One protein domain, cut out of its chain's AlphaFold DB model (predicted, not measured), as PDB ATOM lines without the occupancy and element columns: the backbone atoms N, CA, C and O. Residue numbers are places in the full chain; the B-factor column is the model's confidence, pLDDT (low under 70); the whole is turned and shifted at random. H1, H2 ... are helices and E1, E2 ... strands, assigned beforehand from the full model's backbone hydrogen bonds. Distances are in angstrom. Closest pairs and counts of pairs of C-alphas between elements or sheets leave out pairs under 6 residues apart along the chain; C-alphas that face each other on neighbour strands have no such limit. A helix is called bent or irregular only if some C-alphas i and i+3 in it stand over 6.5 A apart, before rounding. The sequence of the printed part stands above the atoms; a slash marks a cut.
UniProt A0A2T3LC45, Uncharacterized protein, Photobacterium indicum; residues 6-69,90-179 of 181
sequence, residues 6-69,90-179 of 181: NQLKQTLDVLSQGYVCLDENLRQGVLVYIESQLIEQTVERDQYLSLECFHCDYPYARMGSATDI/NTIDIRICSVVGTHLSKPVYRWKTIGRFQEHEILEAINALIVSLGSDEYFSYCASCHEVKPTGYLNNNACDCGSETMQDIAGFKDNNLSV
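What this domain is: This is residues 6 to 69 and 90 to 179 of the 181 residues of an uncharacterized protein of Photobacterium indicum (UniProt A0A2T3LC45). A twisted four-stranded sheet, E1 E2 E3 E4, whose long hairpin E3-E4 reaches well past the short strands E1 and E2, has H4 lying along one face and H2 standing up from the same face. H1 packs across the end of H4 and on a small second sheet, the hairpin E5-E6, while H5 only grazes the first residues of E4. The printed part has 154 residues with five named helices and six named strands, in the order H1 E1 H2 H3 E2 E3 E4 H4 E5 E6 H5. The class is mixed, helices and strands; the larger sheet is mixed and the smaller antiparallel. The whole is compact, with a radius of gyration of the C-alphas of 15.6 A and spans of 45 by 37 by 24 A.

How they stand to each other: The larger sheet runs, strand beside strand, E1 (residues 20 to 22), E2 (residues 61 to 65), E3 (residues 91 to 100) and E4 (residues 108 to 118), with E1 and E4 as edge strands. E1 and E2 are parallel at 5 degrees, with N 21 and O 61 within hydrogen-bond range at 2.9 A. E2 and E3 are antiparallel at 160 degrees, with N 62 and O 95 at 2.8 A. E3 and E4 form a hairpin, antiparallel at 160 degrees, with N 92 and O 117 at 2.8 A and N 108 and O 100 at 2.8 A. H4, residues 119 to 133, is on the sheet at a height of 8.0 A, over E3 and E4, and runs along the strands, at 2 degrees to E3 on the local plane; the closest C-alphas of H4 and E4 are those of Ala 125 and Phe 117, 6.1 A apart. H2, residues 24 to 40, is on the same face, over E1 and E2, and stands up from the sheet at 44 degrees, its local plane fitted to just 6 C-alphas of the sheet. With H2 and H4 the sheet makes two layers, helices on one face of a sheet. H2 and H4 only just touch, with 3 pairs of C-alphas within 8 A, the closest Val 30 and Ile 126 at 6.5 A. H3, residues 51 to 54, stands at the sheet's level; it touches residues 27 to 31 of H2 alone, the closest C-alphas being Phe 54 and Arg 27 at 6.4 A. E1, H2, H3 and E2 make a strand-helix-strand unit, two parallel neighbour strands with helices between, and its crossover is left-handed. H1, residues 6 to 16, touches residues 130 to 133 of H4 alone, about perpendicular at 88 degrees, the closest C-alphas being Thr 11 and Leu 133 at 5.0 A. E5, residues 139 to 142, and E6, residues 147 to 150, form a hairpin, antiparallel at 140 degrees, with N 140 and O 149 at 2.9 A. The closest C-alphas of H1 and E6 are Val 14 and Val 148, 6.2 A apart. H5, residues 168 to 177, touches no helix and only grazes the larger sheet with residues 171 to 176; its closest C-alpha pair with E4 is Asn 175 and Tyr 109, 7.2 A apart. Every O i to N i+4 pair is within hydrogen-bond range in H1 and H5, against 11 of 13 in H2 and 9 of 11 in H4; H3 is too short for such a pair.

Where its parts are: E4 measures 30.4 A from first to last C-alpha, E3 27.5 A, H2 25.3 A and H4 20.7 A. H2 and H4 are irregular: C-alphas 25 and 28 are 7.4 A apart, and C-alphas 120 and 123 are 8.0 A apart. H1 begins at C-alpha 6 (34.380, 2.093, -45.669), E4 begins at C-alpha 108 (55.407, -18.527, -45.985), and H5 ends at C-alpha 177 (63.311, -16.081, -35.689).

The domain as a whole: The two C-alphas farthest apart are those of Glu 40 and Leu 104, at 46.3 A. Residues 70 to 89 are cut out, and C-alphas 69 and 90 are 10.4 A apart across the cut. The link from E6 to H5, residues 151 to 167, is long. The mean pLDDT of the printed part is 81.0, with residue 90, residues 101 to 106 and residues 154 to 179 under 70.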
ATOM      1  N   ASN A   6      34.197   3.521 -45.396       90.69
ATOM      2  CA  ASN A   6      34.380   2.093 -45.669       90.69
ATOM      3  C   ASN A   6      35.774   1.612 -45.244       90.69
ATOM      4  O   ASN A   6      35.881   0.565 -44.612       90.69
ATOM      5  N   GLN A   7      36.819   2.401 -45.518       91.88
ATOM      6  CA  GLN A   7      38.180   2.088 -45.071       91.88
ATOM      7  C   GLN A   7      38.282   2.078 -43.545       91.88
ATOM      8  O   GLN A   7      38.922   1.187 -42.990       91.88
ATOM      9  N   LEU A   8      37.623   3.016 -42.855       93.81
ATOM     10  CA  LEU A   8      37.566   3.015 -41.389       93.81
ATOM     11  C   LEU A   8      36.840   1.789 -40.836       93.81
ATOM     12  O   LEU A   8      37.310   1.202 -39.866       93.81
ATOM     13  N   LYS A   9      35.727   1.381 -41.453       92.56
ATOM     14  CA  LYS A   9      34.986   0.188 -41.025       92.56
ATOM     15  C   LYS A   9      35.836  -1.078 -41.160       92.56
ATOM     16  O   LYS A   9      35.970  -1.825 -40.202       92.56
ATOM     17  N   GLN A  10      36.481  -1.267 -42.306       92.31
ATOM     18  CA  GLN A  10      37.379  -2.403 -42.518       92.31
ATOM     19  C   GLN A  10      38.600  -2.354 -41.590       92.31
ATOM     20  O   GLN A  10      39.009  -3.376 -41.050       92.31
ATOM     21  N   THR A  11      39.143  -1.161 -41.334       94.62
ATOM     22  CA  THR A  11      40.217  -0.967 -40.347       94.62
ATOM     23  C   THR A  11      39.778  -1.394 -38.947       94.62
ATOM     24  O   THR A  11      40.522  -2.095 -38.266       94.62
ATOM     25  N   LEU A  12      38.568  -1.015 -38.526       93.81
ATOM     26  CA  LEU A  12      37.987  -1.432 -37.251       93.81
ATOM     27  C   LEU A  12      37.852  -2.959 -37.169       93.81
ATOM     28  O   LEU A  12      38.231  -3.539 -36.152       93.81
ATOM     29  N   ASP A  13      37.381  -3.607 -38.236       91.38
ATOM     30  CA  ASP A  13      37.256  -5.067 -38.291       91.38
ATOM     31  C   ASP A  13      38.626  -5.753 -38.144       91.38
ATOM     32  O   ASP A  13      38.763  -6.704 -37.372       91.38
ATOM     33  N   VAL A  14      39.657  -5.249 -38.833       92.50
ATOM     34  CA  VAL A  14      41.037  -5.771 -38.764       92.50
ATOM     35  C   VAL A  14      41.646  -5.594 -37.370       92.50
ATOM     36  O   VAL A  14      42.278  -6.517 -36.852       92.50
ATOM     37  N   LEU A  15      41.453  -4.426 -36.752       93.19
ATOM     38  CA  LEU A  15      41.950  -4.132 -35.404       93.19
ATOM     39  C   LEU A  15      41.265  -4.995 -34.343       93.19
ATOM     40  O   LEU A  15      41.929  -5.546 -33.469       93.19
ATOM     41  N   SER A  16      39.948  -5.163 -34.448       90.25
ATOM     42  CA  SER A  16      39.160  -5.953 -33.492       90.25
ATOM     43  C   SER A  16      39.517  -7.443 -33.525       90.25
ATOM     44  O   SER A  16      39.337  -8.140 -32.531       90.25
ATOM     45  N   GLN A  17      40.061  -7.926 -34.645       87.75
ATOM     46  CA  GLN A  17      40.539  -9.303 -34.806       87.75
ATOM     47  C   GLN A  17      41.982  -9.516 -34.316       87.75
ATOM     48  O   GLN A  17      42.489 -10.633 -34.380       87.75
ATOM     49  N   GLY A  18      42.657  -8.470 -33.825       87.19
ATOM     50  CA  GLY A  18      43.981  -8.594 -33.212       87.19
ATOM     51  C   GLY A  18      45.115  -8.868 -34.202       87.19
ATOM     52  O   GLY A  18      46.130  -9.447 -33.830       87.19
ATOM     53  N   TYR A  19      44.995  -8.464 -35.470       90.12
ATOM     54  CA  TYR A  19      46.077  -8.654 -36.452       90.12
ATOM     55  C   TYR A  19      47.180  -7.595 -36.389       90.12
ATOM     56  O   TYR A  19      48.161  -7.680 -37.136       90.12
ATOM     57  N   VAL A  20      47.031  -6.579 -35.547       93.94
ATOM     58  CA  VAL A  20      47.906  -5.408 -35.529       93.94
ATOM     59  C   VAL A  20      48.749  -5.411 -34.262       93.94
ATOM     60  O   VAL A  20      48.238  -5.595 -33.164       93.94
ATOM     61  N   CYS A  21      50.052  -5.187 -34.415       95.06
ATOM     62  CA  CYS A  21      50.961  -4.970 -33.298       95.06
ATOM     63  C   CYS A  21      51.674  -3.635 -33.485       95.06
ATOM     64  O   CYS A  21      52.440  -3.462 -34.437       95.06
ATOM     65  N   LEU A  22      51.406  -2.682 -32.598       94.62
ATOM     66  CA  LEU A  22      52.119  -1.408 -32.583       94.62
ATOM     67  C   LEU A  22      53.128  -1.391 -31.440       94.62
ATOM     68  O   LEU A  22      52.926  -2.023 -30.397       94.62
ATOM     69  N   ASP A  23      54.197  -0.634 -31.635       91.12
ATOM     70  CA  ASP A  23      55.136  -0.323 -30.567       91.12
ATOM     71  C   ASP A  23      54.456   0.470 -29.434       91.12
ATOM     72  O   ASP A  23      53.510   1.227 -29.683       91.12
ATOM     73  N   GLU A  24      54.907   0.284 -28.189       85.94
ATOM     74  CA  GLU A  24      54.253   0.853 -26.991       85.94
ATOM     75  C   GLU A  24      54.099   2.374 -27.092       85.94
ATOM     76  O   GLU A  24      53.037   2.925 -26.798       85.94
ATOM     77  N   ASN A  25      55.131   3.029 -27.623       84.00
ATOM     78  CA  ASN A  25      55.195   4.473 -27.821       84.00
ATOM     79  C   ASN A  25      54.139   5.018 -28.789       84.00
ATOM     80  O   ASN A  25      53.893   6.219 -28.807       84.00
ATOM     81  N   LEU A  26      53.517   4.161 -29.603       91.00
ATOM     82  CA  LEU A  26      52.550   4.554 -30.625       91.00
ATOM     83  C   LEU A  26      51.106   4.210 -30.246       91.00
ATOM     84  O   LEU A  26      50.187   4.917 -30.660       91.00
ATOM     85  N   ARG A  27      50.883   3.138 -29.473       92.19
ATOM     86  CA  ARG A  27      49.544   2.546 -29.270       92.19
ATOM     87  C   ARG A  27      48.494   3.547 -28.815       92.19
ATOM     88  O   ARG A  27      47.416   3.599 -29.398       92.19
ATOM     89  N   GLN A  28      48.799   4.342 -27.792       91.31
ATOM     90  CA  GLN A  28      47.821   5.261 -27.212       91.31
ATOM     91  C   GLN A  28      47.453   6.393 -28.177       91.31
ATOM     92  O   GLN A  28      46.270   6.676 -28.361       91.31
ATOM     93  N   GLY A  29      48.446   7.014 -28.819       91.88
ATOM     94  CA  GLY A  29      48.209   8.089 -29.784       91.88
ATOM     95  C   GLY A  29      47.451   7.607 -31.019       91.88
ATOM     96  O   GLY A  29      46.477   8.233 -31.438       91.88
ATOM     97  N   VAL A  30      47.835   6.443 -31.552       94.50
ATOM     98  CA  VAL A  30      47.169   5.812 -32.702       94.50
ATOM     99  C   VAL A  30      45.727   5.429 -32.360       94.50
ATOM    100  O   VAL A  30      44.824   5.723 -33.144       94.50
ATOM    101  N   LEU A  31      45.489   4.836 -31.183       95.12
ATOM    102  CA  LEU A  31      44.144   4.514 -30.696       95.12
ATOM    103  C   LEU A  31      43.263   5.767 -30.661       95.12
ATOM    104  O   LEU A  31      42.188   5.765 -31.255       95.12
ATOM    105  N   VAL A  32      43.725   6.839 -30.006       94.12
ATOM    106  CA  VAL A  32      42.964   8.094 -29.885       94.12
ATOM    107  C   VAL A  32      42.660   8.692 -31.259       94.12
ATOM    108  O   VAL A  32      41.537   9.144 -31.492       94.12
ATOM    109  N   TYR A  33      43.623   8.671 -32.185       94.44
ATOM    110  CA  TYR A  33      43.418   9.180 -33.541       94.44
ATOM    111  C   TYR A  33      42.346   8.387 -34.304       94.44
ATOM    112  O   TYR A  33      41.406   8.980 -34.836       94.44
ATOM    113  N   ILE A  34      42.451   7.053 -34.330       94.81
ATOM    114  CA  ILE A  34      41.495   6.186 -35.040       94.81
ATOM    115  C   ILE A  34      40.097   6.310 -34.423       94.81
ATOM    116  O   ILE A  34      39.117   6.476 -35.145       94.81
ATOM    117  N   GLU A  35      40.001   6.298 -33.094       93.94
ATOM    118  CA  GLU A  35      38.749   6.517 -32.364       93.94
ATOM    119  C   GLU A  35      38.091   7.857 -32.716       93.94
ATOM    120  O   GLU A  35      36.885   7.911 -32.973       93.94
ATOM    121  N   SER A  36      38.883   8.929 -32.807       92.50
ATOM    122  CA  SER A  36      38.391  10.252 -33.205       92.50
ATOM    123  C   SER A  36      37.834  10.238 -34.631       92.50
ATOM    124  O   SER A  36      36.744  10.759 -34.862       92.50
ATOM    125  N   GLN A  37      38.524   9.580 -35.570       93.75
ATOM    126  CA  GLN A  37      38.062   9.431 -36.957       93.75
ATOM    127  C   GLN A  37      36.758   8.619 -37.058       93.75
ATOM    128  O   GLN A  37      35.856   8.980 -37.818       93.75
ATOM    129  N   LEU A  38      36.614   7.550 -36.267       92.94
ATOM    130  CA  LEU A  38      35.386   6.743 -36.220       92.94
ATOM    131  C   LEU A  38      34.179   7.561 -35.734       92.94
ATOM    132  O   LEU A  38      33.083   7.424 -36.287       92.94
ATOM    133  N   ILE A  39      34.380   8.417 -34.727       92.06
ATOM    134  CA  ILE A  39      33.345   9.320 -34.201       92.06
ATOM    135  C   ILE A  39      32.987  10.384 -35.240       92.06
ATOM    136  O   ILE A  39      31.808  10.560 -35.547       92.06
ATOM    137  N   GLU A  40      33.991  11.059 -35.803       92.81
ATOM    138  CA  GLU A  40      33.814  12.134 -36.785       92.81
ATOM    139  C   GLU A  40      32.999  11.665 -38.001       92.81
ATOM    140  O   GLU A  40      32.085  12.358 -38.448       92.81
ATOM    141  N   GLN A  41      33.252  10.444 -38.483       92.06
ATOM    142  CA  GLN A  41      32.557   9.875 -39.641       92.06
ATOM    143  C   GLN A  41      31.296   9.065 -39.295       92.06
ATOM    144  O   GLN A  41      30.700   8.437 -40.177       92.06
ATOM    145  N   THR A  42      30.868   9.067 -38.027       91.19
ATOM    146  CA  THR A  42      29.669   8.347 -37.553       91.19
ATOM    147  C   THR A  42      29.673   6.867 -37.983       91.19
ATOM    148  O   THR A  42      28.714   6.342 -38.564       91.19
ATOM    149  N   VAL A  43      30.797   6.179 -37.780       88.88
ATOM    150  CA  VAL A  43      30.901   4.734 -38.035       88.88
ATOM    151  C   VAL A  43      30.208   3.986 -36.893       88.88
ATOM    152  O   VAL A  43      30.578   4.133 -35.732       88.88
ATOM    153  N   GLU A  44      29.179   3.204 -37.226       84.62
ATOM    154  CA  GLU A  44      28.472   2.357 -36.259       84.62
ATOM    155  C   GLU A  44      29.368   1.206 -35.803       84.62
ATOM    156  O   GLU A  44      30.097   0.625 -36.610       84.62
ATOM    157  N   ARG A  45      29.313   0.892 -34.507       79.31
ATOM    158  CA  ARG A  45      30.210  -0.074 -33.877       79.31
ATOM    159  C   ARG A  45      29.606  -0.660 -32.613       79.31
ATOM    160  O   ARG A  45      29.055   0.069 -31.791       79.31
ATOM    161  N   ASP A  46      29.767  -1.968 -32.469       79.25
ATOM    162  CA  ASP A  46      29.280  -2.721 -31.312       79.25
ATOM    163  C   ASP A  46      30.232  -2.608 -30.113       79.25
ATOM    164  O   ASP A  46      29.821  -2.794 -28.967       79.25
ATOM    165  N   GLN A  47      31.512  -2.306 -30.367       80.38
ATOM    166  CA  GLN A  47      32.567  -2.211 -29.358       80.38
ATOM    167  C   GLN A  47      33.548  -1.075 -29.681       80.38
ATOM    168  O   GLN A  47      33.763  -0.722 -30.844       80.38
ATOM    169  N   TYR A  48      34.138  -0.497 -28.632       86.94
ATOM    170  CA  TYR A  48      35.229   0.473 -28.742       86.94
ATOM    171  C   TYR A  48      36.570  -0.245 -28.865       86.94
ATOM    172  O   TYR A  48      36.751  -1.321 -28.288       86.94
ATOM    173  N   LEU A  49      37.521   0.373 -29.565       90.44
ATOM    174  CA  LEU A  49      38.888  -0.125 -29.583       90.44
ATOM    175  C   LEU A  49      39.520   0.046 -28.200       90.44
ATOM    176  O   LEU A  49      39.291   1.027 -27.490       90.44
ATOM    177  N   SER A  50      40.355  -0.917 -27.834       91.81
ATOM    178  CA  SER A  50      41.176  -0.871 -26.628       91.81
ATOM    179  C   SER A  50      42.648  -1.027 -27.000       91.81
ATOM    180  O   SER A  50      42.973  -1.385 -28.132       91.81
ATOM    181  N   LEU A  51      43.554  -0.772 -26.054       91.81
ATOM    182  CA  LEU A  51      44.990  -0.951 -26.285       91.81
ATOM    183  C   LEU A  51      45.352  -2.401 -26.652       91.81
ATOM    184  O   LEU A  51      46.287  -2.610 -27.423       91.81
ATOM    185  N   GLU A  52      44.577  -3.381 -26.177       89.62
ATOM    186  CA  GLU A  52      44.769  -4.804 -26.491       89.62
ATOM    187  C   GLU A  52      44.573  -5.108 -27.983       89.62
ATOM    188  O   GLU A  52      45.217  -6.003 -28.520       89.62
ATOM    189  N   CYS A  53      43.768  -4.315 -28.702       90.44
ATOM    190  CA  CYS A  53      43.585  -4.458 -30.155       90.44
ATOM    191  C   CYS A  53      44.869  -4.161 -30.960       90.44
ATOM    192  O   CYS A  53      44.931  -4.441 -32.156       90.44
ATOM    193  N   PHE A  54      45.882  -3.574 -30.316       91.94
ATOM    194  CA  PHE A  54      47.171  -3.215 -30.908       91.94
ATOM    195  C   PHE A  54      48.331  -4.048 -30.353       91.94
ATOM    196  O   PHE A  54      49.498  -3.709 -30.586       91.94
ATOM    197  N   HIS A  55      48.023  -5.109 -29.606       89.50
ATOM    198  CA  HIS A  55      48.991  -6.063 -29.095       89.50
ATOM    199  C   HIS A  55      48.710  -7.445 -29.686       89.50
ATOM    200  O   HIS A  55      47.624  -7.997 -29.543       89.50
ATOM    201  N   CYS A  56      49.703  -8.011 -30.367       84.81
ATOM    202  CA  CYS A  56      49.591  -9.344 -30.939       84.81
ATOM    203  C   CYS A  56      50.969  -9.994 -31.049       84.81
ATOM    204  O   CYS A  56      51.906  -9.394 -31.586       84.81
ATOM    205  N   ASP A  57      51.064 -11.239 -30.583       78.00
ATOM    206  CA  ASP A  57      52.264 -12.073 -30.694       78.00
ATOM    207  C   ASP A  57      52.558 -12.468 -32.155       78.00
ATOM    208  O   ASP A  57      53.717 -12.605 -32.560       78.00
ATOM    209  N   TYR A  58      51.504 -12.614 -32.966       83.50
ATOM    210  CA  TYR A  58      51.546 -13.107 -34.349       83.50
ATOM    211  C   TYR A  58      50.882 -12.118 -35.325       83.50
ATOM    212  O   TYR A  58      49.886 -12.452 -35.968       83.50
ATOM    213  N   PRO A  59      51.387 -10.875 -35.437       90.00
ATOM    214  CA  PRO A  59      50.700  -9.826 -36.179       90.00
ATOM    215  C   PRO A  59      50.887  -9.957 -37.690       90.00
ATOM    216  O   PRO A  59      51.916 -10.438 -38.171       90.00
ATOM    217  N   TYR A  60      49.937  -9.388 -38.428       92.38
ATOM    218  CA  TYR A  60      49.990  -9.176 -39.876       92.38
ATOM    219  C   TYR A  60      50.190  -7.718 -40.268       92.38
ATOM    220  O   TYR A  60      50.534  -7.434 -41.411       92.38
ATOM    221  N   ALA A  61      50.032  -6.792 -39.331       95.44
ATOM    222  CA  ALA A  61      50.426  -5.405 -39.503       95.44
ATOM    223  C   ALA A  61      51.277  -4.960 -38.318       95.44
ATOM    224  O   ALA A  61      50.978  -5.281 -37.167       95.44
ATOM    225  N   ARG A  62      52.340  -4.213 -38.607       95.38
ATOM    226  CA  ARG A  62      53.203  -3.601 -37.604       95.38
ATOM    227  C   ARG A  62      53.408  -2.130 -37.893       95.38
ATOM    228  O   ARG A  62      53.625  -1.756 -39.044       95.38
ATOM    229  N   MET A  63      53.411  -1.336 -36.832       95.25
ATOM    230  CA  MET A  63      53.908   0.034 -36.842       95.25
ATOM    231  C   MET A  63      54.893   0.176 -35.691       95.25
ATOM    232  O   MET A  63      54.537  -0.086 -34.541       95.25
ATOM    233  N   GLY A  64      56.132   0.532 -36.000       92.19
ATOM    234  CA  GLY A  64      57.176   0.732 -34.999       92.19
ATOM    235  C   GLY A  64      57.761   2.125 -35.104       92.19
ATOM    236  O   GLY A  64      57.833   2.662 -36.207       92.19
ATOM    237  N   SER A  65      58.186   2.679 -33.974       88.25
ATOM    238  CA  SER A  65      58.970   3.908 -33.926       88.25
ATOM    239  C   SER A  65      60.332   3.603 -33.318       88.25
ATOM    240  O   SER A  65      60.435   2.818 -32.381       88.25
ATOM    241  N   ALA A  66      61.390   4.208 -33.851       80.81
ATOM    242  CA  ALA A  66      62.712   4.140 -33.227       80.81
ATOM    243  C   ALA A  66      62.846   5.083 -32.012       80.81
ATOM    244  O   ALA A  66      63.814   4.972 -31.258       80.81
ATOM    245  N   THR A  67      61.898   6.008 -31.837       76.62
ATOM    246  CA  THR A  67      61.886   7.034 -30.788       76.62
ATOM    247  C   THR A  67      60.525   7.135 -30.106       76.62
ATOM    248  O   THR A  67      59.496   6.751 -30.667       76.62
ATOM    249  N   ASP A  68      60.518   7.673 -28.888       80.06
ATOM    250  CA  ASP A  68      59.286   8.040 -28.192       80.06
ATOM    251  C   ASP A  68      58.590   9.173 -28.960       80.06
ATOM    252  O   ASP A  68      59.250  10.103 -29.423       80.06
ATOM    253  N   ILE A  69      57.265   9.093 -29.109       80.31
ATOM    254  CA  ILE A  69      56.474  10.071 -29.864       80.31
ATOM    255  C   ILE A  69      55.607  10.873 -28.896       80.31
ATOM    256  O   ILE A  69      54.778  10.309 -28.178       80.31
ATOM    257  N   ASN A  90      65.543   8.191 -37.209       63.81
ATOM    258  CA  ASN A  90      64.378   8.148 -36.328       63.81
ATOM    259  C   ASN A  90      63.112   8.031 -37.178       63.81
ATOM    260  O   ASN A  90      62.450   9.024 -37.472       63.81
ATOM    261  N   THR A  91      62.829   6.817 -37.654       83.50
ATOM    262  CA  THR A  91      61.682   6.573 -38.531       83.50
ATOM    263  C   THR A  91      60.563   5.822 -37.833       83.50
ATOM    264  O   THR A  91      60.783   4.932 -37.008       83.50
ATOM    265  N   ILE A  92      59.346   6.174 -38.229       91.50
ATOM    266  CA  ILE A  92      58.144   5.389 -38.016       91.50
ATOM    267  C   ILE A  92      57.985   4.480 -39.237       91.50
ATOM    268  O   ILE A  92      57.807   4.951 -40.364       91.50
ATOM    269  N   ASP A  93      58.061   3.174 -39.021       94.12
ATOM    270  CA  ASP A  93      57.989   2.158 -40.069       94.12
ATOM    271  C   ASP A  93      56.641   1.436 -40.016       94.12
ATOM    272  O   ASP A  93      56.266   0.896 -38.974       94.12
ATOM    273  N   ILE A  94      55.963   1.323 -41.162       95.88
ATOM    274  CA  ILE A  94      54.759   0.492 -41.309       95.88
ATOM    275  C   ILE A  94      55.091  -0.724 -42.159       95.88
ATOM    276  O   ILE A  94      55.601  -0.600 -43.278       95.88
ATOM    277  N   ARG A  95      54.781  -1.913 -41.646       95.88
ATOM    278  CA  ARG A  95      55.022  -3.186 -42.331       95.88
ATOM    279  C   ARG A  95      53.762  -4.036 -42.326       95.88
ATOM    280  O   ARG A  95      53.119  -4.172 -41.293       95.88
ATOM    281  N   ILE A  96      53.454  -4.648 -43.461       94.94
ATOM    282  CA  ILE A  96      52.344  -5.594 -43.611       94.94
ATOM    283  C   ILE A  96      52.907  -6.959 -43.996       94.94
ATOM    284  O   ILE A  96      53.806  -7.056 -44.837       94.94
ATOM    285  N   CYS A  97      52.389  -8.008 -43.375       90.75
ATOM    286  CA  CYS A  97      52.701  -9.388 -43.688       90.75
ATOM    287  C   CYS A  97      51.631  -9.965 -44.612       90.75
ATOM    288  O   CYS A  97      50.447  -9.940 -44.294       90.75
ATOM    289  N   SER A  98      52.061 -10.549 -45.725       86.31
ATOM    290  CA  SER A  98      51.208 -11.389 -46.570       86.31
ATOM    291  C   SER A  98      51.574 -12.858 -46.398       86.31
ATOM    292  O   SER A  98      52.719 -13.187 -46.068       86.31
ATOM    293  N   VAL A  99      50.608 -13.742 -46.638       81.88
ATOM    294  CA  VAL A  99      50.846 -15.189 -46.636       81.88
ATOM    295  C   VAL A  99      50.989 -15.678 -48.062       81.88
ATOM    296  O   VAL A  99      50.078 -15.588 -48.876       81.88
ATOM    297  N   VAL A 100      52.159 -16.210 -48.379       79.88
ATOM    298  CA  VAL A 100      52.466 -16.788 -49.681       79.88
ATOM    299  C   VAL A 100      52.548 -18.294 -49.523       79.88
ATOM    300  O   VAL A 100      53.314 -18.811 -48.720       79.88
ATOM    301  N   GLY A 101      51.769 -19.013 -50.311       64.62
ATOM    302  CA  GLY A 101      51.730 -20.466 -50.288       64.62
ATOM    303  C   GLY A 101      50.902 -20.974 -51.453       64.62
ATOM    304  O   GLY A 101      50.226 -20.192 -52.116       64.62
ATOM    305  N   THR A 102      51.002 -22.269 -51.710       56.19
ATOM    306  CA  THR A 102      50.064 -23.031 -52.538       56.19
ATOM    307  C   THR A 102      49.554 -24.189 -51.688       56.19
ATOM    308  O   THR A 102      50.221 -24.561 -50.721       56.19
ATOM    309  N   HIS A 103      48.441 -24.822 -52.063       58.69
ATOM    310  CA  HIS A 103      47.856 -25.961 -51.330       58.69
ATOM    311  C   HIS A 103      48.818 -27.148 -51.079       58.69
ATOM    312  O   HIS A 103      48.496 -28.054 -50.318       58.69
ATOM    313  N   LEU A 104      49.983 -27.172 -51.734       57.81
ATOM    314  CA  LEU A 104      50.980 -28.243 -51.667       57.81
ATOM    315  C   LEU A 104      52.200 -27.898 -50.793       57.81
ATOM    316  O   LEU A 104      53.091 -28.732 -50.634       57.81
ATOM    317  N   SER A 105      52.278 -26.683 -50.244       64.00
ATOM    318  CA  SER A 105      53.451 -26.181 -49.518       64.00
ATOM    319  C   SER A 105      53.052 -25.474 -48.226       64.00
ATOM    320  O   SER A 105      52.029 -24.796 -48.194       64.00
ATOM    321  N   LYS A 106      53.903 -25.552 -47.195       68.50
ATOM    322  CA  LYS A 106      53.723 -24.783 -45.954       68.50
ATOM    323  C   LYS A 106      53.580 -23.276 -46.248       68.50
ATOM    324  O   LYS A 106      54.279 -22.784 -47.139       68.50
ATOM    325  N   PRO A 107      52.723 -22.551 -45.507       73.25
ATOM    326  CA  PRO A 107      52.580 -21.109 -45.666       73.25
ATOM    327  C   PRO A 107      53.898 -20.392 -45.343       73.25
ATOM    328  O   PRO A 107      54.594 -20.732 -44.385       73.25
ATOM    329  N   VAL A 108      54.239 -19.395 -46.157       79.88
ATOM    330  CA  VAL A 108      55.407 -18.527 -45.985       79.88
ATOM    331  C   VAL A 108      54.930 -17.105 -45.728       79.88
ATOM    332  O   VAL A 108      54.209 -16.522 -46.533       79.88
ATOM    333  N   TYR A 109      55.383 -16.523 -44.628       83.75
ATOM    334  CA  TYR A 109      55.024 -15.171 -44.212       83.75
ATOM    335  C   TYR A 109      56.022 -14.165 -44.792       83.75
ATOM    336  O   TYR A 109      57.230 -14.291 -44.584       83.75
ATOM    337  N   ARG A 110      55.538 -13.181 -45.560       87.38
ATOM    338  CA  ARG A 110      56.381 -12.159 -46.200       87.38
ATOM    339  C   ARG A 110      56.002 -10.760 -45.747       87.38
ATOM    340  O   ARG A 110      54.927 -10.263 -46.080       87.38
ATOM    341  N   TRP A 111      56.941 -10.111 -45.069       92.19
ATOM    342  CA  TRP A 111      56.831  -8.721 -44.648       92.19
ATOM    343  C   TRP A 111      57.220  -7.756 -45.771       92.19
ATOM    344  O   TRP A 111      58.291  -7.871 -46.368       92.19
ATOM    345  N   LYS A 112      56.367  -6.764 -46.018       93.06
ATOM    346  CA  LYS A 112      56.603  -5.638 -46.929       93.06
ATOM    347  C   LYS A 112      56.545  -4.346 -46.121       93.06
ATOM    348  O   LYS A 112      55.598  -4.136 -45.371       93.06
ATOM    349  N   THR A 113      57.546  -3.480 -46.276       94.62
ATOM    350  CA  THR A 113      57.478  -2.113 -45.729       94.62
ATOM    351  C   THR A 113      56.591  -1.276 -46.640       94.62
ATOM    352  O   THR A 113      56.861  -1.194 -47.839       94.62
ATOM    353  N   ILE A 114      55.525  -0.701 -46.087       93.69
ATOM    354  CA  ILE A 114      54.553   0.114 -46.828       93.69
ATOM    355  C   ILE A 114      54.930   1.591 -46.784       93.69
ATOM    356  O   ILE A 114      54.734   2.306 -47.763       93.69
ATOM    357  N   GLY A 115      55.534   2.036 -45.686       92.62
ATOM    358  CA  GLY A 115      55.998   3.407 -45.554       92.62
ATOM    359  C   GLY A 115      57.047   3.558 -44.467       92.62
ATOM    360  O   GLY A 115      57.135   2.734 -43.552       92.62
ATOM    361  N   ARG A 116      57.845   4.615 -44.620       93.81
ATOM    362  CA  ARG A 116      58.780   5.126 -43.622       93.81
ATOM    363  C   ARG A 116      58.536   6.616 -43.494       93.81
ATOM    364  O   ARG A 116      58.593   7.316 -44.504       93.81
ATOM    365  N   PHE A 117      58.272   7.057 -42.280       90.69
ATOM    366  CA  PHE A 117      57.881   8.423 -41.965       90.69
ATOM    367  C   PHE A 117      58.829   8.980 -40.917       90.69
ATOM    368  O   PHE A 117      59.388   8.226 -40.118       90.69
ATOM    369  N   GLN A 118      59.037  10.284 -40.926       87.88
ATOM    370  CA  GLN A 118      59.707  10.980 -39.835       87.88
ATOM    371  C   GLN A 118      58.734  11.183 -38.669       87.88
ATOM    372  O   GLN A 118      57.520  11.149 -38.850       87.88
ATOM    373  N   GLU A 119      59.255  11.453 -37.473       85.00
ATOM    374  CA  GLU A 119      58.438  11.704 -36.274       85.00
ATOM    375  C   GLU A 119      57.376  12.800 -36.484       85.00
ATOM    376  O   GLU A 119      56.218  12.633 -36.112       85.00
ATOM    377  N   HIS A 120      57.742  13.899 -37.150       84.56
ATOM    378  CA  HIS A 120      56.816  15.002 -37.429       84.56
ATOM    379  C   HIS A 120      55.711  14.648 -38.442       84.56
ATOM    380  O   HIS A 120      54.768  15.419 -38.591       84.56
ATOM    381  N   GLU A 121      55.819  13.501 -39.119       88.69
ATOM    382  CA  GLU A 121      54.843  12.965 -40.077       88.69
ATOM    383  C   GLU A 121      53.961  11.875 -39.431       88.69
ATOM    384  O   GLU A 121      53.417  11.000 -40.110       88.69
ATOM    385  N   ILE A 122      53.844  11.860 -38.098       90.38
ATOM    386  CA  ILE A 122      53.096  10.827 -37.366       90.38
ATOM    387  C   ILE A 122      51.637  10.710 -37.827       90.38
ATOM    388  O   ILE A 122      51.110   9.601 -37.927       90.38
ATOM    389  N   LEU A 123      50.974  11.822 -38.153       91.56
ATOM    390  CA  LEU A 123      49.586  11.791 -38.618       91.56
ATOM    391  C   LEU A 123      49.486  11.161 -40.010       91.56
ATOM    392  O   LEU A 123      48.584  10.365 -40.276       91.56
ATOM    393  N   GLU A 124      50.423  11.469 -40.901       92.75
ATOM    394  CA  GLU A 124      50.557  10.846 -42.214       92.75
ATOM    395  C   GLU A 124      50.830   9.346 -42.083       92.75
ATOM    396  O   GLU A 124      50.218   8.552 -42.803       92.75
ATOM    397  N   ALA A 125      51.675   8.950 -41.130       94.12
ATOM    398  CA  ALA A 125      51.949   7.551 -40.831       94.12
ATOM    399  C   ALA A 125      50.681   6.824 -40.353       94.12
ATOM    400  O   ALA A 125      50.332   5.773 -40.891       94.12
ATOM    401  N   ILE A 126      49.923   7.399 -39.412       95.50
ATOM    402  CA  ILE A 126      48.654   6.809 -38.953       95.50
ATOM    403  C   ILE A 126      47.656   6.689 -40.109       95.50
ATOM    404  O   ILE A 126      47.025   5.647 -40.281       95.50
ATOM    405  N   ASN A 127      47.549   7.713 -40.952       95.75
ATOM    406  CA  ASN A 127      46.682   7.667 -42.127       95.75
ATOM    407  C   ASN A 127      47.106   6.575 -43.118       95.75
ATOM    408  O   ASN A 127      46.254   5.880 -43.673       95.75
ATOM    409  N   ALA A 128      48.410   6.383 -43.321       95.69
ATOM    410  CA  ALA A 128      48.932   5.300 -44.145       95.69
ATOM    411  C   ALA A 128      48.639   3.920 -43.537       95.69
ATOM    412  O   ALA A 128      48.319   2.989 -44.282       95.69
ATOM    413  N   LEU A 129      48.689   3.784 -42.206       96.81
ATOM    414  CA  LEU A 129      48.265   2.567 -41.512       96.81
ATOM    415  C   LEU A 129      46.784   2.292 -41.794       96.81
ATOM    416  O   LEU A 129      46.469   1.220 -42.302       96.81
ATOM    417  N   ILE A 130      45.897   3.263 -41.555       96.62
ATOM    418  CA  ILE A 130      44.450   3.116 -41.786       96.62
ATOM    419  C   ILE A 130      44.163   2.729 -43.241       96.62
ATOM    420  O   ILE A 130      43.423   1.783 -43.501       96.62
ATOM    421  N   VAL A 131      44.791   3.401 -44.207       96.12
ATOM    422  CA  VAL A 131      44.613   3.060 -45.627       96.12
ATOM    423  C   VAL A 131      45.118   1.657 -45.951       96.12
ATOM    424  O   VAL A 131      44.498   0.972 -46.758       96.12
ATOM    425  N   SER A 132      46.198   1.203 -45.314       95.69
ATOM    426  CA  SER A 132      46.717  -0.155 -45.517       95.69
ATOM    427  C   SER A 132      45.791  -1.217 -44.919       95.69
ATOM    428  O   SER A 132      45.543  -2.233 -45.561       95.69
ATOM    429  N   LEU A 133      45.261  -0.989 -43.712       95.81
ATOM    430  CA  LEU A 133      44.342  -1.915 -43.039       95.81
ATOM    431  C   LEU A 133      42.973  -1.967 -43.734       95.81
ATOM    432  O   LEU A 133      42.374  -3.032 -43.840       95.81
ATOM    433  N   GLY A 134      42.502  -0.829 -44.244       94.00
ATOM    434  CA  GLY A 134      41.255  -0.706 -44.998       94.00
ATOM    435  C   GLY A 134      41.369  -1.017 -46.492       94.00
ATOM    436  O   GLY A 134      40.479  -0.627 -47.245       94.00
ATOM    437  N   SER A 135      42.468  -1.627 -46.949       93.06
ATOM    438  CA  SER A 135      42.688  -1.952 -48.361       93.06
ATOM    439  C   SER A 135      42.574  -3.450 -48.616       93.06
ATOM    440  O   SER A 135      43.310  -4.248 -48.030       93.06
ATOM    441  N   ASP A 136      41.753  -3.805 -49.606       89.62
ATOM    442  CA  ASP A 136      41.625  -5.171 -50.122       89.62
ATOM    443  C   ASP A 136      42.930  -5.724 -50.720       89.62
ATOM    444  O   ASP A 136      43.049  -6.934 -50.905       89.62
ATOM    445  N   GLU A 137      43.933  -4.875 -50.989       90.12
ATOM    446  CA  GLU A 137      45.283  -5.326 -51.365       90.12
ATOM    447  C   GLU A 137      45.943  -6.130 -50.233       90.12
ATOM    448  O   GLU A 137      46.692  -7.076 -50.494       90.12
ATOM    449  N   TYR A 138      45.667  -5.775 -48.975       91.50
ATOM    450  CA  TYR A 138      46.359  -6.302 -47.796       91.50
ATOM    451  C   TYR A 138      45.462  -7.128 -46.878       91.50
ATOM    452  O   TYR A 138      45.953  -8.059 -46.236       91.50
ATOM    453  N   PHE A 139      44.175  -6.799 -46.821       91.69
ATOM    454  CA  PHE A 139      43.193  -7.450 -45.968       91.69
ATOM    455  C   PHE A 139      41.878  -7.567 -46.720       91.69
ATOM    456  O   PHE A 139      41.322  -6.554 -47.116       91.69
ATOM    457  N   SER A 140      41.350  -8.772 -46.894       88.50
ATOM    458  CA  SER A 140      40.120  -8.997 -47.659       88.50
ATOM    459  C   SER A 140      39.077  -9.727 -46.818       88.50
ATOM    460  O   SER A 140      39.409 -10.588 -46.003       88.50
ATOM    461  N   TYR A 141      37.799  -9.419 -47.029       85.31
ATOM    462  CA  TYR A 141      36.698 -10.069 -46.318       85.31
ATOM    463  C   TYR A 141      36.446 -11.507 -46.812       85.31
ATOM    464  O   TYR A 141      36.246 -11.738 -48.006       85.31
ATOM    465  N   CYS A 142      36.407 -12.480 -45.894       83.12
ATOM    466  CA  CYS A 142      35.989 -13.859 -46.161       83.12
ATOM    467  C   CYS A 142      34.484 -13.990 -45.885       83.12
ATOM    468  O   CYS A 142      34.050 -14.020 -44.735       83.12
ATOM    469  N   ALA A 143      33.676 -14.145 -46.937       80.31
ATOM    470  CA  ALA A 143      32.227 -14.319 -46.792       80.31
ATOM    471  C   ALA A 143      31.826 -15.600 -46.033       80.31
ATOM    472  O   ALA A 143      30.704 -15.684 -45.545       80.31
ATOM    473  N   SER A 144      32.721 -16.589 -45.941       77.44
ATOM    474  CA  SER A 144      32.452 -17.875 -45.290       77.44
ATOM    475  C   SER A 144      32.612 -17.840 -43.770       77.44
ATOM    476  O   SER A 144      31.788 -18.430 -43.079       77.44
ATOM    477  N   CYS A 145      33.632 -17.153 -43.239       75.81
ATOM    478  CA  CYS A 145      33.812 -16.993 -41.788       75.81
ATOM    479  C   CYS A 145      33.321 -15.641 -41.257       75.81
ATOM    480  O   CYS A 145      33.355 -15.422 -40.055       75.81
ATOM    481  N   HIS A 146      32.843 -14.753 -42.133       81.00
ATOM    482  CA  HIS A 146      32.416 -13.395 -41.795       81.00
ATOM    483  C   HIS A 146      33.502 -12.529 -41.131       81.00
ATOM    484  O   HIS A 146      33.188 -11.589 -40.407       81.00
ATOM    485  N   GLU A 147      34.772 -12.803 -41.433       85.25
ATOM    486  CA  GLU A 147      35.928 -12.082 -40.896       85.25
ATOM    487  C   GLU A 147      36.778 -11.483 -42.019       85.25
ATOM    488  O   GLU A 147      36.705 -11.888 -43.182       85.25
ATOM    489  N   VAL A 148      37.636 -10.536 -41.656       88.00
ATOM    490  CA  VAL A 148      38.638  -9.974 -42.565       88.00
ATOM    491  C   VAL A 148      39.911 -10.806 -42.427       88.00
ATOM    492  O   VAL A 148      40.273 -11.200 -41.329       88.00
ATOM    493  N   LYS A 149      40.605 -11.129 -43.517       86.50
ATOM    494  CA  LYS A 149      41.820 -11.953 -43.466       86.50
ATOM    495  C   LYS A 149      42.973 -11.283 -44.211       86.50
ATOM    496  O   LYS A 149      42.729 -10.657 -45.242       86.50
ATOM    497  N   PRO A 150      44.223 -11.435 -43.740       86.56
ATOM    498  CA  PRO A 150      45.394 -10.961 -44.467       86.56
ATOM    499  C   PRO A 150      45.470 -11.573 -45.872       86.56
ATOM    500  O   PRO A 150      45.145 -12.749 -46.079       86.56
ATOM    501  N   THR A 151      45.945 -10.804 -46.846       82.12
ATOM    502  CA  THR A 151      46.061 -11.259 -48.233       82.12
ATOM    503  C   THR A 151      46.890 -12.536 -48.339       82.12
ATOM    504  O   THR A 151      47.977 -12.667 -47.766       82.12
ATOM    505  N   GLY A 152      46.357 -13.485 -49.111       73.00
ATOM    506  CA  GLY A 152      46.951 -14.802 -49.328       73.00
ATOM    507  C   GLY A 152      46.433 -15.910 -48.405       73.00
ATOM    508  O   GLY A 152      46.634 -17.083 -48.723       73.00
ATOM    509  N   TYR A 153      45.670 -15.575 -47.356       71.00
ATOM    510  CA  TYR A 153      44.857 -16.560 -46.627       71.00
ATOM    511  C   TYR A 153      43.688 -17.080 -47.482       71.00
ATOM    512  O   TYR A 153      43.445 -18.283 -47.556       71.00
ATOM    513  N   LEU A 154      42.990 -16.187 -48.194       60.50
ATOM    514  CA  LEU A 154      41.804 -16.555 -48.983       60.50
ATOM    515  C   LEU A 154      42.143 -17.349 -50.251       60.50
ATOM    516  O   LEU A 154      41.443 -18.293 -50.598       60.50
ATOM    517  N   ASN A 155      43.258 -17.019 -50.908       54.12
ATOM    518  CA  ASN A 155      43.678 -17.660 -52.161       54.12
ATOM    519  C   ASN A 155      44.191 -19.100 -51.976       54.12
ATOM    520  O   ASN A 155      44.417 -19.796 -52.961       54.12
ATOM    521  N   ASN A 156      44.376 -19.550 -50.732       51.75
ATOM    522  CA  ASN A 156      44.946 -20.857 -50.409       51.75
ATOM    523  C   ASN A 156      43.935 -21.872 -49.861       51.75
ATOM    524  O   ASN A 156      44.353 -22.931 -49.396       51.75
ATOM    525  N   ASN A 157      42.625 -21.586 -49.902       49.28
ATOM    526  CA  ASN A 157      41.619 -22.304 -49.098       49.28
ATOM    527  C   ASN A 157      41.996 -22.353 -47.599       49.28
ATOM    528  O   ASN A 157      41.509 -23.208 -46.872       49.28
ATOM    529  N   ALA A 158      42.857 -21.435 -47.136       47.59
ATOM    530  CA  ALA A 158      43.289 -21.335 -45.743       47.59
ATOM    531  C   ALA A 158      42.322 -20.494 -44.895       47.59
ATOM    532  O   ALA A 158      42.546 -20.318 -43.703       47.59
ATOM    533  N   CYS A 159      41.218 -20.003 -45.480       51.56
ATOM    534  CA  CYS A 159      40.014 -19.688 -44.708       51.56
ATOM    535  C   CYS A 159      39.396 -21.035 -44.275       51.56
ATOM    536  O   CYS A 159      38.347 -21.447 -44.767       51.56
ATOM    537  N   ASP A 160      40.106 -21.768 -43.415       51.75
ATOM    538  CA  ASP A 160      39.618 -22.982 -42.777       51.75
ATOM    539  C   ASP A 160      38.714 -22.490 -41.647       51.75
ATOM    540  O   ASP A 160      39.164 -22.238 -40.530       51.75
ATOM    541  N   CYS A 161      37.457 -22.195 -41.997       52.00
ATOM    542  CA  CYS A 161      36.470 -21.433 -41.212       52.00
ATOM    543  C   CYS A 161      36.049 -22.114 -39.882       52.00
ATOM    544  O   CYS A 161      34.929 -21.924 -39.413       52.00
ATOM    545  N   GLY A 162      36.916 -22.931 -39.283       41.72
ATOM    546  CA  GLY A 162      36.710 -23.667 -38.043       41.72
ATOM    547  C   GLY A 162      37.926 -24.452 -37.522       41.72
ATOM    548  O   GLY A 162      37.733 -25.272 -36.626       41.72
ATOM    549  N   SER A 163      39.153 -24.252 -38.028       43.31
ATOM    550  CA  SER A 163      40.320 -25.049 -37.591       43.31
ATOM    551  C   SER A 163      41.665 -24.318 -37.640       43.31
ATOM    552  O   SER A 163      42.645 -24.832 -38.168       43.31
ATOM    553  N   GLU A 164      41.787 -23.175 -36.963       43.91
ATOM    554  CA  GLU A 164      43.107 -22.738 -36.481       43.91
ATOM    555  C   GLU A 164      43.500 -23.583 -35.254       43.91
ATOM    556  O   GLU A 164      43.390 -23.174 -34.098       43.91
ATOM    557  N   THR A 165      43.919 -24.830 -35.483       39.94
ATOM    558  CA  THR A 165      44.619 -25.600 -34.444       39.94
ATOM    559  C   THR A 165      46.058 -25.102 -34.309       39.94
ATOM    560  O   THR A 165      46.715 -24.847 -35.311       39.94
ATOM    561  N   MET A 166      46.560 -25.029 -33.069       38.19
ATOM    562  CA  MET A 166      47.890 -24.576 -32.596       38.19
ATOM    563  C   MET A 166      49.160 -24.991 -33.392       38.19
ATOM    564  O   MET A 166      50.267 -24.622 -32.997       38.19
ATOM    565  N   GLN A 167      49.062 -25.752 -34.483       39.19
ATOM    566  CA  GLN A 167      50.185 -26.177 -35.322       39.19
ATOM    567  C   GLN A 167      50.726 -25.072 -36.251       39.19
ATOM    568  O   GLN A 167      51.926 -25.077 -36.532       39.19
ATOM    569  N   ASP A 168      49.919 -24.081 -36.643       48.97
ATOM    570  CA  ASP A 168      50.379 -22.983 -37.518       48.97
ATOM    571  C   ASP A 168      51.266 -21.953 -36.793       48.97
ATOM    572  O   ASP A 168      52.133 -21.311 -37.392       48.97
ATOM    573  N   ILE A 169      51.156 -21.892 -35.462       49.50
ATOM    574  CA  ILE A 169      51.991 -21.058 -34.585       49.50
ATOM    575  C   ILE A 169      53.471 -21.485 -34.646       49.50
ATOM    576  O   ILE A 169      54.369 -20.642 -34.586       49.50
ATOM    577  N   ALA A 170      53.752 -22.784 -34.801       44.94
ATOM    578  CA  ALA A 170      55.123 -23.297 -34.871       44.94
ATOM    579  C   ALA A 170      55.830 -22.874 -36.173       44.94
ATOM    580  O   ALA A 170      56.980 -22.440 -36.136       44.94
ATOM    581  N   GLY A 171      55.123 -22.907 -37.309       50.47
ATOM    582  CA  GLY A 171      55.660 -22.454 -38.600       50.47
ATOM    583  C   GLY A 171      55.881 -20.938 -38.678       50.47
ATOM    584  O   GLY A 171      56.813 -20.483 -39.345       50.47
ATOM    585  N   PHE A 172      55.066 -20.145 -37.973       50.44
ATOM    586  CA  PHE A 172      55.273 -18.698 -37.860       50.44
ATOM    587  C   PHE A 172      56.481 -18.346 -36.976       50.44
ATOM    588  O   PHE A 172      57.231 -17.425 -37.314       50.44
ATOM    589  N   LYS A 173      56.708 -19.076 -35.871       49.47
ATOM    590  CA  LYS A 173      57.882 -18.874 -34.998       49.47
ATOM    591  C   LYS A 173      59.197 -19.122 -35.733       49.47
ATOM    592  O   LYS A 173      60.092 -18.280 -35.650       49.47
ATOM    593  N   ASP A 174      59.291 -20.213 -36.490       51.56
ATOM    594  CA  ASP A 174      60.519 -20.573 -37.210       51.56
ATOM    595  C   ASP A 174      60.905 -19.522 -38.269       51.56
ATOM    596  O   ASP A 174      62.082 -19.192 -38.416       51.56
ATOM    597  N   ASN A 175      59.920 -18.928 -38.953       50.91
ATOM    598  CA  ASN A 175      60.158 -17.900 -39.976       50.91
ATOM    599  C   ASN A 175      60.412 -16.492 -39.406       50.91
ATOM    600  O   ASN A 175      61.054 -15.681 -40.069       50.91
ATOM    601  N   ASN A 176      59.921 -16.167 -38.203       48.28
ATOM    602  CA  ASN A 176      60.187 -14.860 -37.582       48.28
ATOM    603  C   ASN A 176      61.500 -14.829 -36.790       48.28
ATOM    604  O   ASN A 176      62.099 -13.764 -36.659       48.28
ATOM    605  N   LEU A 177      61.990 -15.979 -36.317       44.25
ATOM    606  CA  LEU A 177      63.311 -16.081 -35.689       44.25
ATOM    607  C   LEU A 177      64.460 -15.997 -36.708       44.25
ATOM    608  O   LEU A 177      65.554 -15.568 -36.350       44.25
ATOM    609  N   SER A 178      64.231 -16.342 -37.980       38.59
ATOM    610  CA  SER A 178      65.274 -16.293 -39.017       38.59
ATOM    611  C   SER A 178      65.536 -14.900 -39.605       38.59
ATOM    612  O   SER A 178      66.445 -14.758 -40.414       38.59
ATOM    613  N   VAL A 179      64.744 -13.881 -39.246       40.91
ATOM    614  CA  VAL A 179      64.887 -12.490 -39.741       40.91
ATOM    615  C   VAL A 179      65.432 -11.553 -38.646       40.91
ATOM    616  O   VAL A 179      65.560 -10.351 -38.850       40.91
TER     617      VAL A 179